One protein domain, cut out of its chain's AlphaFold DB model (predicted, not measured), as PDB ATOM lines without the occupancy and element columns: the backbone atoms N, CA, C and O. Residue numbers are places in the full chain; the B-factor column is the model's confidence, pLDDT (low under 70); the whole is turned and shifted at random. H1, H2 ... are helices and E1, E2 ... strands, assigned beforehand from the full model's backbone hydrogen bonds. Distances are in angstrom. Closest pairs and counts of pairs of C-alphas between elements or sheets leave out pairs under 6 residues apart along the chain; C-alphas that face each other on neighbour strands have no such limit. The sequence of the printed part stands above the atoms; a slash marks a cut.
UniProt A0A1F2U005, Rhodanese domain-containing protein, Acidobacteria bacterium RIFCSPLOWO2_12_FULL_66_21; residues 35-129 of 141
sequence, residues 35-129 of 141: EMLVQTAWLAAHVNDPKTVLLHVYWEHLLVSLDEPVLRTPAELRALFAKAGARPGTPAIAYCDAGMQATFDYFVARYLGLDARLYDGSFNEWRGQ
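Overview. This is residues 35 to 129 of the 141 residues of the protein "Rhodanese domain-containing protein" of Acidobacteria bacterium RIFCSPLOWO2_12_FULL_66_21 (UniProt A0A1F2U005). A small sheet of three short parallel strands has the longest helix, H4, packed over one face; H1 and H5 lie toward one end of the long axis, and H2, H3 and the loop of residues 63 to 73 toward the other. The printed part has 95 residues, with five named helices and three named strands in the order H1 E1 H2 H3 E2 H4 E3 H5; the sheet order is E1 E2 E3. The class is mostly helix, though 47 residues, under half, are in named elements. It is compact, with a radius of gyration of the C-alphas of 13.1 A and spans of 39 by 26 by 21 A.

Arrangement. E2, residues 92 to 94, is the inner strand, parallel to edge strands E1, residues 53 to 55, and E3, residues 116 to 118. N 55 and O 93 are 2.8 A apart and N 117 and O 92 are 2.9 A apart, both within hydrogen-bond range. H4, residues 100 to 111, is on the sheet at a height of 7.5 A, over E2 and E3, in two layers, a helix on one face of a sheet; it runs along the strands, at 24 degrees to E3 on the local plane. Its closest C-alphas to E2 are Ala 102 and Ala 94, 5.1 A. H2, residues 59 to 62, only just touches H4, through residues 101 to 105 of H4 alone, with 3 pairs of C-alphas within 8 A; the closest are Trp 59 and Gln 101, 6.5 A. H3, residues 74 to 83, is close to H4 but not clearly touching, its closest C-alphas being Phe 81 and Ala 109, 7.5 A. H1, residues 40 to 46, and H5, residues 122 to 126, are close but not clearly touching: the C-alphas of Thr 40 and Trp 126, the closest, are 6.9 A apart. E1, H2 H3, E2 and E2, H4, E3 are strand-helix-strand units, parallel neighbour strands joined through helices, with right-handed crossovers. Each O i to N i+4 pair is within hydrogen-bond range in H1, H3 and H5, and 7 of 8 in H4; H2 is too short for such a pair.

Along the chain. H4 is 17.2 A long and H3 14.2 A. H1 begins at C-alpha 40, (-16.873, 0.680, 3.002), and H5 ends at C-alpha 126, (-21.260, 4.178, -1.041).

Size, cuts and confidence. The farthest C-alphas, Ala 45 and Asp 67, are 41.3 A apart. The link from H2 to H3 is long, and the printed part has no cut. No printed residue is under 70 in pLDDT.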
ATOM      1  N   GLU A  35     -17.426  -8.284  13.587       82.38
ATOM      2  CA  GLU A  35     -17.753  -9.386  12.688       82.38
ATOM      3  C   GLU A  35     -19.123  -9.235  12.010       82.38
ATOM      4  O   GLU A  35     -19.356  -9.838  10.963       82.38
ATOM      5  N   MET A  36     -20.026  -8.432  12.585       91.25
ATOM      6  CA  MET A  36     -21.343  -8.157  12.009       91.25
ATOM      7  C   MET A  36     -21.300  -7.102  10.913       91.25
ATOM      8  O   MET A  36     -22.132  -7.157  10.013       91.25
ATOM      9  N   LEU A  37     -20.411  -6.115  11.024       94.62
ATOM     10  CA  LEU A  37     -20.437  -4.929  10.175       94.62
ATOM     11  C   LEU A  37     -19.380  -4.992   9.083       94.62
ATOM     12  O   LEU A  37     -18.271  -5.490   9.272       94.62
ATOM     13  N   VAL A  38     -19.721  -4.417   7.940       95.12
ATOM     14  CA  VAL A  38     -18.819  -4.264   6.806       95.12
ATOM     15  C   VAL A  38     -18.448  -2.802   6.667       95.12
ATOM     16  O   VAL A  38     -19.307  -1.939   6.564       95.12
ATOM     17  N   GLN A  39     -17.148  -2.525   6.645       93.56
ATOM     18  CA  GLN A  39     -16.637  -1.188   6.362       93.56
ATOM     19  C   GLN A  39     -16.635  -0.939   4.853       93.56
ATOM     20  O   GLN A  39     -16.268  -1.835   4.089       93.56
ATOM     21  N   THR A  40     -16.924   0.293   4.425       94.50
ATOM     22  CA  THR A  40     -16.873   0.680   3.002       94.50
ATOM     23  C   THR A  40     -15.554   0.284   2.332       94.50
ATOM     24  O   THR A  40     -15.566  -0.276   1.243       94.50
ATOM     25  N   ALA A  41     -14.412   0.508   2.992       93.00
ATOM     26  CA  ALA A  41     -13.100   0.168   2.434       93.00
ATOM     27  C   ALA A  41     -12.921  -1.342   2.200       93.00
ATOM     28  O   ALA A  41     -12.318  -1.752   1.210       93.00
ATOM     29  N   TRP A  42     -13.461  -2.174   3.096       93.06
ATOM     30  CA  TRP A  42     -13.458  -3.620   2.895       93.06
ATOM     31  C   TRP A  42     -14.359  -3.988   1.721       93.06
ATOM     32  O   TRP A  42     -13.937  -4.751   0.855       93.06
ATOM     33  N   LEU A  43     -15.566  -3.411   1.658       94.56
ATOM     34  CA  LEU A  43     -16.506  -3.701   0.582       94.56
ATOM     35  C   LEU A  43     -15.935  -3.310  -0.782       94.56
ATOM     36  O   LEU A  43     -15.968  -4.127  -1.691       94.56
ATOM     37  N   ALA A  44     -15.335  -2.128  -0.911       93.25
ATOM     38  CA  ALA A  44     -14.671  -1.673  -2.132       93.25
ATOM     39  C   ALA A  44     -13.624  -2.673  -2.650       93.25
ATOM     40  O   ALA A  44     -13.573  -2.973  -3.842       93.25
ATOM     41  N   ALA A  45     -12.841  -3.268  -1.746       92.38
ATOM     42  CA  ALA A  45     -11.841  -4.268  -2.106       92.38
ATOM     43  C   ALA A  45     -12.435  -5.630  -2.530       92.38
ATOM     44  O   ALA A  45     -11.752  -6.392  -3.210       92.38
ATOM     45  N   HIS A  46     -13.681  -5.940  -2.148       92.38
ATOM     46  CA  HIS A  46     -14.306  -7.260  -2.340       92.38
ATOM     47  C   HIS A  46     -15.587  -7.231  -3.188       92.38
ATOM     48  O   HIS A  46     -16.155  -8.282  -3.461       92.38
ATOM     49  N   VAL A  47     -16.049  -6.064  -3.645       90.25
ATOM     50  CA  VAL A  47     -17.324  -5.916  -4.374       90.25
ATOM     51  C   VAL A  47     -17.357  -6.717  -5.681       90.25
ATOM     52  O   VAL A  47     -18.416  -7.142  -6.126       90.25
ATOM     53  N   ASN A  48     -16.182  -6.957  -6.271       90.69
ATOM     54  CA  ASN A  48     -16.004  -7.750  -7.488       90.69
ATOM     55  C   ASN A  48     -15.531  -9.188  -7.212       90.69
ATOM     56  O   ASN A  48     -15.205  -9.909  -8.156       90.69
ATOM     57  N   ASP A  49     -15.440  -9.612  -5.947       93.19
ATOM     58  CA  ASP A  49     -15.091 -10.991  -5.610       93.19
ATOM     59  C   ASP A  49     -16.247 -11.919  -6.021       93.19
ATOM     60  O   ASP A  49     -17.339 -11.813  -5.457       93.19
ATOM     61  N   PRO A  50     -16.036 -12.871  -6.951       90.62
ATOM     62  CA  PRO A  50     -17.089 -13.790  -7.384       90.62
ATOM     63  C   PRO A  50     -17.602 -14.707  -6.266       90.62
ATOM     64  O   PRO A  50     -18.614 -15.385  -6.448       90.62
ATOM     65  N   LYS A  51     -16.904 -14.780  -5.128       90.56
ATOM     66  CA  LYS A  51     -17.304 -15.574  -3.961       90.56
ATOM     67  C   LYS A  51     -18.156 -14.793  -2.963       90.56
ATOM     68  O   LYS A  51     -18.700 -15.418  -2.057       90.56
ATOM     69  N   THR A  52     -18.276 -13.477  -3.114       93.50
ATOM     70  CA  THR A  52     -19.060 -12.616  -2.224       93.50
ATOM     71  C   THR A  52     -20.371 -12.223  -2.897       93.50
ATOM     72  O   THR A  52     -20.414 -11.919  -4.086       93.50
ATOM     73  N   VAL A  53     -21.460 -12.217  -2.131       96.25
ATOM     74  CA  VAL A  53     -22.785 -11.817  -2.614       96.25
ATOM     75  C   VAL A  53     -23.190 -10.503  -1.967       96.25
ATOM     76  O   VAL A  53     -23.261 -10.408  -0.743       96.25
ATOM     77  N   LEU A  54     -23.519  -9.505  -2.787       96.12
ATOM     78  CA  LEU A  54     -24.290  -8.347  -2.346       96.12
ATOM     79  C   LEU A  54     -25.753  -8.763  -2.205       96.12
ATOM     80  O   LEU A  54     -26.449  -8.999  -3.192       96.12
ATOM     81  N   LEU A  55     -26.193  -8.906  -0.964       97.06
ATOM     82  CA  LEU A  55     -27.502  -9.430  -0.628       97.06
ATOM     83  C   LEU A  55     -28.522  -8.298  -0.530       97.06
ATOM     84  O   LEU A  55     -28.368  -7.375   0.267       97.06
ATOM     85  N   HIS A  56     -29.582  -8.422  -1.322       95.38
ATOM     86  CA  HIS A  56     -30.770  -7.592  -1.218       95.38
ATOM     87  C   HIS A  56     -31.996  -8.415  -1.628       95.38
ATOM     88  O   HIS A  56     -32.200  -8.712  -2.811       95.38
ATOM     89  N   VAL A  57     -32.819  -8.791  -0.656       96.50
ATOM     90  CA  VAL A  57     -34.147  -9.366  -0.866       96.50
ATOM     91  C   VAL A  57     -35.161  -8.346  -0.368       96.50
ATOM     92  O   VAL A  57     -35.028  -7.773   0.706       96.50
ATOM     93  N   TYR A  58     -36.191  -8.068  -1.165       95.06
ATOM     94  CA  TYR A  58     -37.216  -7.134  -0.717       95.06
ATOM     95  C   TYR A  58     -37.919  -7.694   0.527       95.06
ATOM     96  O   TYR A  58     -38.439  -8.808   0.486       95.06
ATOM     97  N   TRP A  59     -37.908  -6.936   1.623       93.44
ATOM     98  CA  TRP A  59     -38.290  -7.404   2.961       93.44
ATOM     99  C   TRP A  59     -39.692  -8.033   3.026       93.44
ATOM    100  O   TRP A  59     -39.880  -9.026   3.724       93.44
ATOM    101  N   GLU A  60     -40.652  -7.523   2.251       95.25
ATOM    102  CA  GLU A  60     -42.016  -8.070   2.182       95.25
ATOM    103  C   GLU A  60     -42.038  -9.509   1.664       95.25
ATOM    104  O   GLU A  60     -42.870 -10.313   2.073       95.25
ATOM    105  N   HIS A  61     -41.084  -9.883   0.805       95.88
ATOM    106  CA  HIS A  61     -40.978 -11.253   0.311       95.88
ATOM    107  C   HIS A  61     -40.572 -12.239   1.410       95.88
ATOM    108  O   HIS A  61     -40.815 -13.435   1.254       95.88
ATOM    109  N   LEU A  62     -39.979 -11.771   2.513       97.00
ATOM    110  CA  LEU A  62     -39.636 -12.617   3.657       97.00
ATOM    111  C   LEU A  62     -40.836 -12.857   4.589       97.00
ATOM    112  O   LEU A  62     -40.743 -13.697   5.486       97.00
ATOM    113  N   LEU A  63     -41.955 -12.159   4.374       97.31
ATOM    114  CA  LEU A  63     -43.193 -12.306   5.135       97.31
ATOM    115  C   LEU A  63     -44.218 -13.159   4.383       97.31
ATOM    116  O   LEU A  63     -44.200 -13.239   3.150       97.31
ATOM    117  N   VAL A  64     -45.124 -13.796   5.129       96.69
ATOM    118  CA  VAL A  64     -46.287 -14.507   4.578       96.69
ATOM    119  C   VAL A  64     -47.167 -13.526   3.802       96.69
ATOM    120  O   VAL A  64     -47.406 -13.741   2.609       96.69
ATOM    121  N   SER A  65     -47.573 -12.426   4.444       95.75
ATOM    122  CA  SER A  65     -48.255 -11.282   3.829       95.75
ATOM    123  C   SER A  65     -48.064 -10.010   4.675       95.75
ATOM    124  O   SER A  65     -47.433 -10.045   5.731       95.75
ATOM    125  N   LEU A  66     -48.587  -8.868   4.217       93.56
ATOM    126  CA  LEU A  66     -48.618  -7.638   5.024       93.56
ATOM    127  C   LEU A  66     -49.733  -7.655   6.083       93.56
ATOM    128  O   LEU A  66     -49.583  -7.026   7.127       93.56
ATOM    129  N   ASP A  67     -50.815  -8.399   5.834       96.25
ATOM    130  CA  ASP A  67     -51.913  -8.592   6.793       96.25
ATOM    131  C   ASP A  67     -51.541  -9.606   7.888       96.25
ATOM    132  O   ASP A  67     -52.018  -9.530   9.019       96.25
ATOM    133  N   GLU A  68     -50.644 -10.540   7.562       90.94
ATOM    134  CA  GLU A  68     -50.056 -11.526   8.463       90.94
ATOM    135  C   GLU A  68     -48.520 -11.408   8.410       90.94
ATOM    136  O   GLU A  68     -47.856 -12.167   7.693       90.94
ATOM    137  N   PRO A  69     -47.930 -10.452   9.158       93.12
ATOM    138  CA  PRO A  69     -46.504 -10.126   9.096       93.12
ATOM    139  C   PRO A  69     -45.645 -11.140   9.871       93.12
ATOM    140  O   PRO A  69     -44.831 -10.795  10.729       93.12
ATOM    141  N   VAL A  70     -45.835 -12.420   9.566       96.44
ATOM    142  CA  VAL A  70     -45.062 -13.551  10.076       96.44
ATOM    143  C   VAL A  70     -44.010 -13.919   9.037       96.44
ATOM    144  O   VAL A  70     -44.263 -13.850   7.834       96.44
ATOM    145  N   LEU A  71     -42.815 -14.313   9.483       97.81
ATOM    146  CA  LEU A  71     -41.786 -14.822   8.577       97.81
ATOM    147  C   LEU A  71     -42.298 -16.050   7.814       97.81
ATOM    148  O   LEU A  71     -42.938 -16.929   8.392       97.81
ATOM    149  N   ARG A  72     -41.949 -16.144   6.528       97.81
ATOM    150  CA  ARG A  72     -42.131 -17.379   5.753       97.81
ATOM    151  C   ARG A  72     -41.409 -18.554   6.411       97.81
ATOM    152  O   ARG A  72     -40.524 -18.385   7.253       97.81
ATOM    153  N   THR A  73     -41.746 -19.769   5.991       98.19
ATOM    154  CA  THR A  73     -41.091 -20.967   6.523       98.19
ATOM    155  C   THR A  73     -39.580 -20.942   6.247       98.19
ATOM    156  O   THR A  73     -39.139 -20.398   5.228       98.19
ATOM    157  N   PRO A  74     -38.743 -21.588   7.084       98.06
ATOM    158  CA  PRO A  74     -37.303 -21.649   6.839       98.06
ATOM    159  C   PRO A  74     -36.928 -22.194   5.452       98.06
ATOM    160  O   PRO A  74     -35.919 -21.777   4.887       98.06
ATOM    161  N   ALA A  75     -37.730 -23.103   4.886       98.19
ATOM    162  CA  ALA A  75     -37.510 -23.645   3.547       98.19
ATOM    163  C   ALA A  75     -37.729 -22.590   2.447       98.19
ATOM    164  O   ALA A  75     -36.869 -22.426   1.580       98.19
ATOM    165  N   GLU A  76     -38.830 -21.837   2.510       98.19
ATOM    166  CA  GLU A  76     -39.112 -20.740   1.573       98.19
ATOM    167  C   GLU A  76     -38.065 -19.633   1.676       98.19
ATOM    168  O   GLU A  76     -37.552 -19.165   0.659       98.19
ATOM    169  N   LEU A  77     -37.689 -19.254   2.900       98.38
ATOM    170  CA  LEU A  77     -36.661 -18.242   3.116       98.38
ATOM    171  C   LEU A  77     -35.321 -18.694   2.523       98.38
ATOM    172  O   LEU A  77     -34.713 -17.949   1.757       98.38
ATOM    173  N   ARG A  78     -34.881 -19.936   2.781       97.94
ATOM    174  CA  ARG A  78     -33.658 -20.487   2.164       97.94
ATOM    175  C   ARG A  78     -33.708 -20.433   0.637       97.94
ATOM    176  O   ARG A  78     -32.690 -20.124   0.025       97.94
ATOM    177  N   ALA A  79     -34.861 -20.701   0.027       98.00
ATOM    178  CA  ALA A  79     -35.027 -20.601  -1.420       98.00
ATOM    179  C   ALA A  79     -34.894 -19.152  -1.926       98.00
ATOM    180  O   ALA A  79     -34.206 -18.918  -2.923       98.00
ATOM    181  N   LEU A  80     -35.483 -18.179  -1.223       98.06
ATOM    182  CA  LEU A  80     -35.354 -16.750  -1.537       98.06
ATOM    183  C   LEU A  80     -33.895 -16.279  -1.448       98.06
ATOM    184  O   LEU A  80     -33.383 -15.699  -2.407       98.06
ATOM    185  N   PHE A  81     -33.193 -16.601  -0.356       97.88
ATOM    186  CA  PHE A  81     -31.774 -16.259  -0.191       97.88
ATOM    187  C   PHE A  81     -30.887 -16.951  -1.236       97.88
ATOM    188  O   PHE A  81     -30.029 -16.306  -1.835       97.88
ATOM    189  N   ALA A  82     -31.138 -18.228  -1.544       97.00
ATOM    190  CA  ALA A  82     -30.377 -18.960  -2.557       97.00
ATOM    191  C   ALA A  82     -30.577 -18.406  -3.978       97.00
ATOM    192  O   ALA A  82     -29.635 -18.440  -4.778       97.00
ATOM    193  N   LYS A  83     -31.774 -17.884  -4.292       96.88
ATOM    194  CA  LYS A  83     -32.061 -17.168  -5.548       96.88
ATOM    195  C   LYS A  83     -31.292 -15.847  -5.632       96.88
ATOM    196  O   LYS A  83     -30.839 -15.491  -6.714       96.88
ATOM    197  N   ALA A  84     -31.095 -15.173  -4.500       95.88
ATOM    198  CA  ALA A  84     -30.232 -13.995  -4.383       95.88
ATOM    199  C   ALA A  84     -28.727 -14.338  -4.307       95.88
ATOM    200  O   ALA A  84     -27.902 -13.441  -4.197       95.88
ATOM    201  N   GLY A  85     -28.355 -15.623  -4.368       95.44
ATOM    202  CA  GLY A  85     -26.967 -16.093  -4.342       95.44
ATOM    203  C   GLY A  85     -26.431 -16.459  -2.955       95.44
ATOM    204  O   GLY A  85     -25.405 -17.129  -2.869       95.44
ATOM    205  N   ALA A  86     -27.126 -16.109  -1.872       96.25
ATOM    206  CA  ALA A  86     -26.687 -16.407  -0.512       96.25
ATOM    207  C   ALA A  86     -26.919 -17.888  -0.157       96.25
ATOM    208  O   ALA A  86     -28.049 -18.381  -0.125       96.25
ATOM    209  N   ARG A  87     -25.827 -18.614   0.105       94.06
ATOM    210  CA  ARG A  87     -25.800 -20.057   0.400       94.06
ATOM    211  C   ARG A  87     -24.843 -20.337   1.563       94.06
ATOM    212  O   ARG A  87     -24.002 -19.492   1.868       94.06
ATOM    213  N   PRO A  88     -24.938 -21.503   2.231       93.38
ATOM    214  CA  PRO A  88     -23.954 -21.888   3.238       93.38
ATOM    215  C   PRO A  88     -22.525 -21.811   2.677       93.38
ATOM    216  O   PRO A  88     -22.252 -22.359   1.612       93.38
ATOM    217  N   GLY A  89     -21.631 -21.121   3.389       89.31
ATOM    218  CA  GLY A  89     -20.237 -20.913   2.975       89.31
ATOM    219  C   GLY A  89     -19.995 -19.746   2.008       89.31
ATOM    220  O   GLY A  89     -18.844 -19.491   1.670       89.31
ATOM    221  N   THR A  90     -21.038 -19.029   1.580       91.62
ATOM    222  CA  THR A  90     -20.922 -17.813   0.761       91.62
ATOM    223  C   THR A  90     -21.073 -16.576   1.651       91.62
ATOM    224  O   THR A  90     -22.153 -16.403   2.223       91.62
ATOM    225  N   PRO A  91     -20.053 -15.704   1.758       94.75
ATOM    226  CA  PRO A  91     -20.197 -14.413   2.420       94.75
ATOM    227  C   PRO A  91     -21.298 -13.579   1.758       94.75
ATOM    228  O   PRO A  91     -21.235 -13.282   0.562       94.75
ATOM    229  N   ALA A  92     -22.312 -13.204   2.535       97.00
ATOM    230  CA  ALA A  92     -23.447 -12.411   2.078       97.00
ATOM    231  C   ALA A  92     -23.458 -11.047   2.780       97.00
ATOM    232  O   ALA A  92     -23.546 -10.962   4.003       97.00
ATOM    233  N   ILE A  93     -23.371  -9.969   2.008       97.81
ATOM    234  CA  ILE A  93     -23.298  -8.599   2.515       97.81
ATOM    235  C   ILE A  93     -24.640  -7.919   2.281       97.81
ATOM    236  O   ILE A  93     -24.954  -7.535   1.156       97.81
ATOM    237  N   ALA A  94     -25.443  -7.799   3.333       98.06
ATOM    238  CA  ALA A  94     -26.739  -7.143   3.268       98.06
ATOM    239  C   ALA A  94     -26.564  -5.624   3.151       98.06
ATOM    240  O   ALA A  94     -25.820  -5.021   3.931       98.06
ATOM    241  N   TYR A  95     -27.267  -5.007   2.203       97.62
ATOM    242  CA  TYR A  95     -27.279  -3.557   2.003       97.62
ATOM    243  C   TYR A  95     -28.643  -3.093   1.475       97.62
ATOM    244  O   TYR A  95     -29.412  -3.886   0.941       97.62
ATOM    245  N   CYS A  96     -28.963  -1.810   1.633       96.06
ATOM    246  CA  CYS A  96     -30.101  -1.175   0.964       96.06
ATOM    247  C   CYS A  96     -29.753   0.288   0.638       96.06
ATOM    248  O   CYS A  96     -28.638   0.558   0.193       96.06
ATOM    249  N   ASP A  97     -30.659   1.241   0.873       95.38
ATOM    250  CA  ASP A  97     -30.353   2.673   0.770       95.38
ATOM    251  C   ASP A  97     -29.647   3.216   2.030       95.38
ATOM    252  O   ASP A  97     -28.575   3.809   1.932       95.38
ATOM    253  N   ALA A  98     -30.192   2.936   3.222       95.12
ATOM    254  CA  ALA A  98     -29.741   3.496   4.509       95.12
ATOM    255  C   ALA A  98     -29.612   2.456   5.648       95.12
ATOM    256  O   ALA A  98     -29.749   2.796   6.821       95.12
ATOM    257  N   GLY A  99     -29.471   1.169   5.324       93.50
ATOM    258  CA  GLY A  99     -29.268   0.083   6.295       93.50
ATOM    259  C   GLY A  99     -30.527  -0.496   6.962       93.50
ATOM    260  O   GLY A  99     -30.480  -1.621   7.463       93.50
ATOM    261  N   MET A 100     -31.676   0.193   6.939       94.69
ATOM    262  CA  MET A 100     -32.888  -0.273   7.643       94.69
ATOM    263  C   MET A 100     -33.431  -1.602   7.096       94.69
ATOM    264  O   MET A 100     -33.569  -2.568   7.838       94.69
ATOM    265  N   GLN A 101     -33.702  -1.675   5.791       95.31
ATOM    266  CA  GLN A 101     -34.185  -2.912   5.161       95.31
ATOM    267  C   GLN A 101     -33.109  -4.006   5.157       95.31
ATOM    268  O   GLN A 101     -33.409  -5.164   5.421       95.31
ATOM    269  N   ALA A 102     -31.843  -3.626   4.956       97.25
ATOM    270  CA  ALA A 102     -30.706  -4.542   5.006       97.25
ATOM    271  C   ALA A 102     -30.581  -5.269   6.352       97.25
ATOM    272  O   ALA A 102     -30.176  -6.428   6.406       97.25
ATOM    273  N   THR A 103     -30.958  -4.605   7.450       96.75
ATOM    274  CA  THR A 103     -30.969  -5.217   8.785       96.75
ATOM    275  C   THR A 103     -31.931  -6.405   8.853       96.75
ATOM    276  O   THR A 103     -31.650  -7.377   9.556       96.75
ATOM    277  N   PHE A 104     -33.033  -6.367   8.098       96.75
ATOM    278  CA  PHE A 104     -33.992  -7.465   8.033       96.75
ATOM    279  C   PHE A 104     -33.413  -8.673   7.287       96.75
ATOM    280  O   PHE A 104     -33.417  -9.781   7.824       96.75
ATOM    281  N   ASP A 105     -32.806  -8.444   6.119       97.62
ATOM    282  CA  ASP A 105     -32.079  -9.477   5.370       97.62
ATOM    283  C   ASP A 105     -30.968 -10.107   6.212       97.62
ATOM    284  O   ASP A 105     -30.870 -11.331   6.304       97.62
ATOM    285  N   TYR A 106     -30.163  -9.274   6.878       97.81
ATOM    286  CA  TYR A 106     -29.121  -9.721   7.797       97.81
ATOM    287  C   TYR A 106     -29.700 -10.609   8.906       97.81
ATOM    288  O   TYR A 106     -29.218 -11.723   9.111       97.81
ATOM    289  N   PHE A 107     -30.748 -10.156   9.601       97.44
ATOM    290  CA  PHE A 107     -31.357 -10.906  10.697       97.44
ATOM    291  C   PHE A 107     -31.837 -12.287  10.238       97.44
ATOM    292  O   PHE A 107     -31.472 -13.300  10.842       97.44
ATOM    293  N   VAL A 108     -32.605 -12.342   9.147       98.12
ATOM    294  CA  VAL A 108     -33.173 -13.599   8.652       98.12
ATOM    295  C   VAL A 108     -32.077 -14.522   8.110       98.12
ATOM    296  O   VAL A 108     -32.079 -15.718   8.406       98.12
ATOM    297  N   ALA A 109     -31.084 -13.996   7.391       97.88
ATOM    298  CA  ALA A 109     -29.962 -14.797   6.909       97.88
ATOM    299  C   ALA A 109     -29.164 -15.421   8.069       97.88
ATOM    300  O   ALA A 109     -28.842 -16.613   8.030       97.88
ATOM    301  N   ARG A 110     -28.905 -14.660   9.142       97.19
ATOM    302  CA  ARG A 110     -28.255 -15.180  10.358       97.19
ATOM    303  C   ARG A 110     -29.120 -16.204  11.085       97.19
ATOM    304  O   ARG A 110     -28.583 -17.227  11.506       97.19
ATOM    305  N   TYR A 111     -30.432 -15.984  11.176       97.19
ATOM    306  CA  TYR A 111     -31.388 -16.951  11.728       97.19
ATOM    307  C   TYR A 111     -31.345 -18.297  10.983       97.19
ATOM    308  O   TYR A 111     -31.416 -19.360  11.596       97.19
ATOM    309  N   LEU A 112     -31.135 -18.270   9.663       97.38
ATOM    310  CA  LEU A 112     -30.972 -19.468   8.835       97.38
ATOM    311  C   LEU A 112     -29.568 -20.098   8.898       97.38
ATOM    312  O   LEU A 112     -29.352 -21.150   8.279       97.38
ATOM    313  N   GLY A 113     -28.625 -19.485   9.616       96.56
ATOM    314  CA  GLY A 113     -27.243 -19.948   9.750       96.56
ATOM    315  C   GLY A 113     -26.325 -19.577   8.580       96.56
ATOM    316  O   GLY A 113     -25.296 -20.223   8.398       96.56
ATOM    317  N   LEU A 114     -26.679 -18.575   7.771       96.62
ATOM    318  CA  LEU A 114     -25.829 -18.083   6.680       96.62
ATOM    319  C   LEU A 114     -24.724 -17.152   7.210       96.62
ATOM    320  O   LEU A 114     -24.898 -16.489   8.238       96.62
ATOM    321  N   ASP A 115     -23.594 -17.083   6.499       95.81
ATOM    322  CA  ASP A 115     -22.502 -16.136   6.775       95.81
ATOM    323  C   ASP A 115     -22.873 -14.742   6.252       95.81
ATOM    324  O   ASP A 115     -22.452 -14.320   5.177       95.81
ATOM    325  N   ALA A 116     -23.758 -14.067   6.986       96.88
ATOM    326  CA  ALA A 116     -24.247 -12.743   6.635       96.88
ATOM    327  C   ALA A 116     -23.567 -11.647   7.460       96.88
ATOM    328  O   ALA A 116     -23.392 -11.778   8.673       96.88
ATOM    329  N   ARG A 117     -23.248 -10.532   6.809       97.00
ATOM    330  CA  ARG A 117     -22.768  -9.294   7.434       97.00
ATOM    331  C   ARG A 117     -23.576  -8.115   6.910       97.00
ATOM    332  O   ARG A 117     -24.184  -8.201   5.846       97.00
ATOM    333  N   LEU A 118     -23.599  -7.025   7.659       97.62
ATOM    334  CA  LEU A 118     -24.377  -5.831   7.363       97.62
ATOM    335  C   LEU A 118     -23.456  -4.693   6.923       97.62
ATOM    336  O   LEU A 118     -22.561  -4.289   7.665       97.62
ATOM    337  N   TYR A 119     -23.708  -4.149   5.736       97.31
ATOM    338  CA  TYR A 119     -23.178  -2.854   5.326       97.31
ATOM    339  C   TYR A 119     -24.200  -1.765   5.686       97.31
ATOM    340  O   TYR A 119     -25.101  -1.433   4.909       97.31
ATOM    341  N   ASP A 120     -24.098  -1.247   6.908       95.12
ATOM    342  CA  ASP A 120     -25.065  -0.319   7.507       95.12
ATOM    343  C   ASP A 120     -25.044   1.069   6.852       95.12
ATOM    344  O   ASP A 120     -26.104   1.662   6.654       95.12
ATOM    345  N   GLY A 121     -23.868   1.535   6.417       94.38
ATOM    346  CA  GLY A 121     -23.720   2.734   5.585       94.38
ATOM    347  C   GLY A 121     -24.485   2.649   4.257       94.38
ATOM    348  O   GLY A 121     -25.020   3.657   3.782       94.38
ATOM    349  N   SER A 122     -24.623   1.432   3.711       97.12
ATOM    350  CA  SER A 122     -25.463   1.123   2.549       97.12
ATOM    351  C   SER A 122     -25.185   2.033   1.337       97.12
ATOM    352  O   SER A 122     -24.112   2.630   1.210       97.12
ATOM    353  N   PHE A 123     -26.111   2.116   0.378       95.31
ATOM    354  CA  PHE A 123     -25.899   2.910  -0.833       95.31
ATOM    355  C   PHE A 123     -25.677   4.407  -0.549       95.31
ATOM    356  O   PHE A 123     -24.932   5.060  -1.284       95.31
ATOM    357  N   ASN A 124     -26.269   4.946   0.525       95.25
ATOM    358  CA  ASN A 124     -26.059   6.323   0.977       95.25
ATOM    359  C   ASN A 124     -24.583   6.638   1.256       95.25
ATOM    360  O   ASN A 124     -24.099   7.684   0.821       95.25
ATOM    361  N   GLU A 125     -23.872   5.752   1.954       95.25
ATOM    362  CA  GLU A 125     -22.438   5.908   2.198       95.25
ATOM    363  C   GLU A 125     -21.626   5.634   0.925       95.25
ATOM    364  O   GLU A 125     -20.735   6.418   0.588       95.25
ATOM    365  N   TRP A 126     -21.974   4.581   0.176       95.44
ATOM    366  CA  TRP A 126     -21.260   4.178  -1.041       95.44
ATOM    367  C   TRP A 126     -21.189   5.299  -2.080       95.44
ATOM    368  O   TRP A 126     -20.112   5.629  -2.572       95.44
ATOM    369  N   ARG A 127     -22.319   5.952  -2.383       92.12
ATOM    370  CA  ARG A 127     -22.357   7.029  -3.389       92.12
ATOM    371  C   ARG A 127     -21.561   8.275  -2.992       92.12
ATOM    372  O   ARG A 127     -21.277   9.112  -3.843       92.12
ATOM    373  N   GLY A 128     -21.242   8.430  -1.705       90.56
ATOM    374  CA  GLY A 128     -20.377   9.501  -1.211       90.56
ATOM    375  C   GLY A 128     -18.895   9.263  -1.519       90.56
ATOM    376  O   GLY A 128     -18.090  10.192  -1.418       90.56
ATOM    377  N   GLN A 129     -18.521   8.043  -1.916       88.56
ATOM    378  CA  GLN A 129     -17.140   7.672  -2.194       88.56
ATOM    379  C   GLN A 129     -16.733   8.079  -3.610       88.56
ATOM    380  O   GLN A 129     -17.183   7.519  -4.602       88.56
TER     381      GLN A 129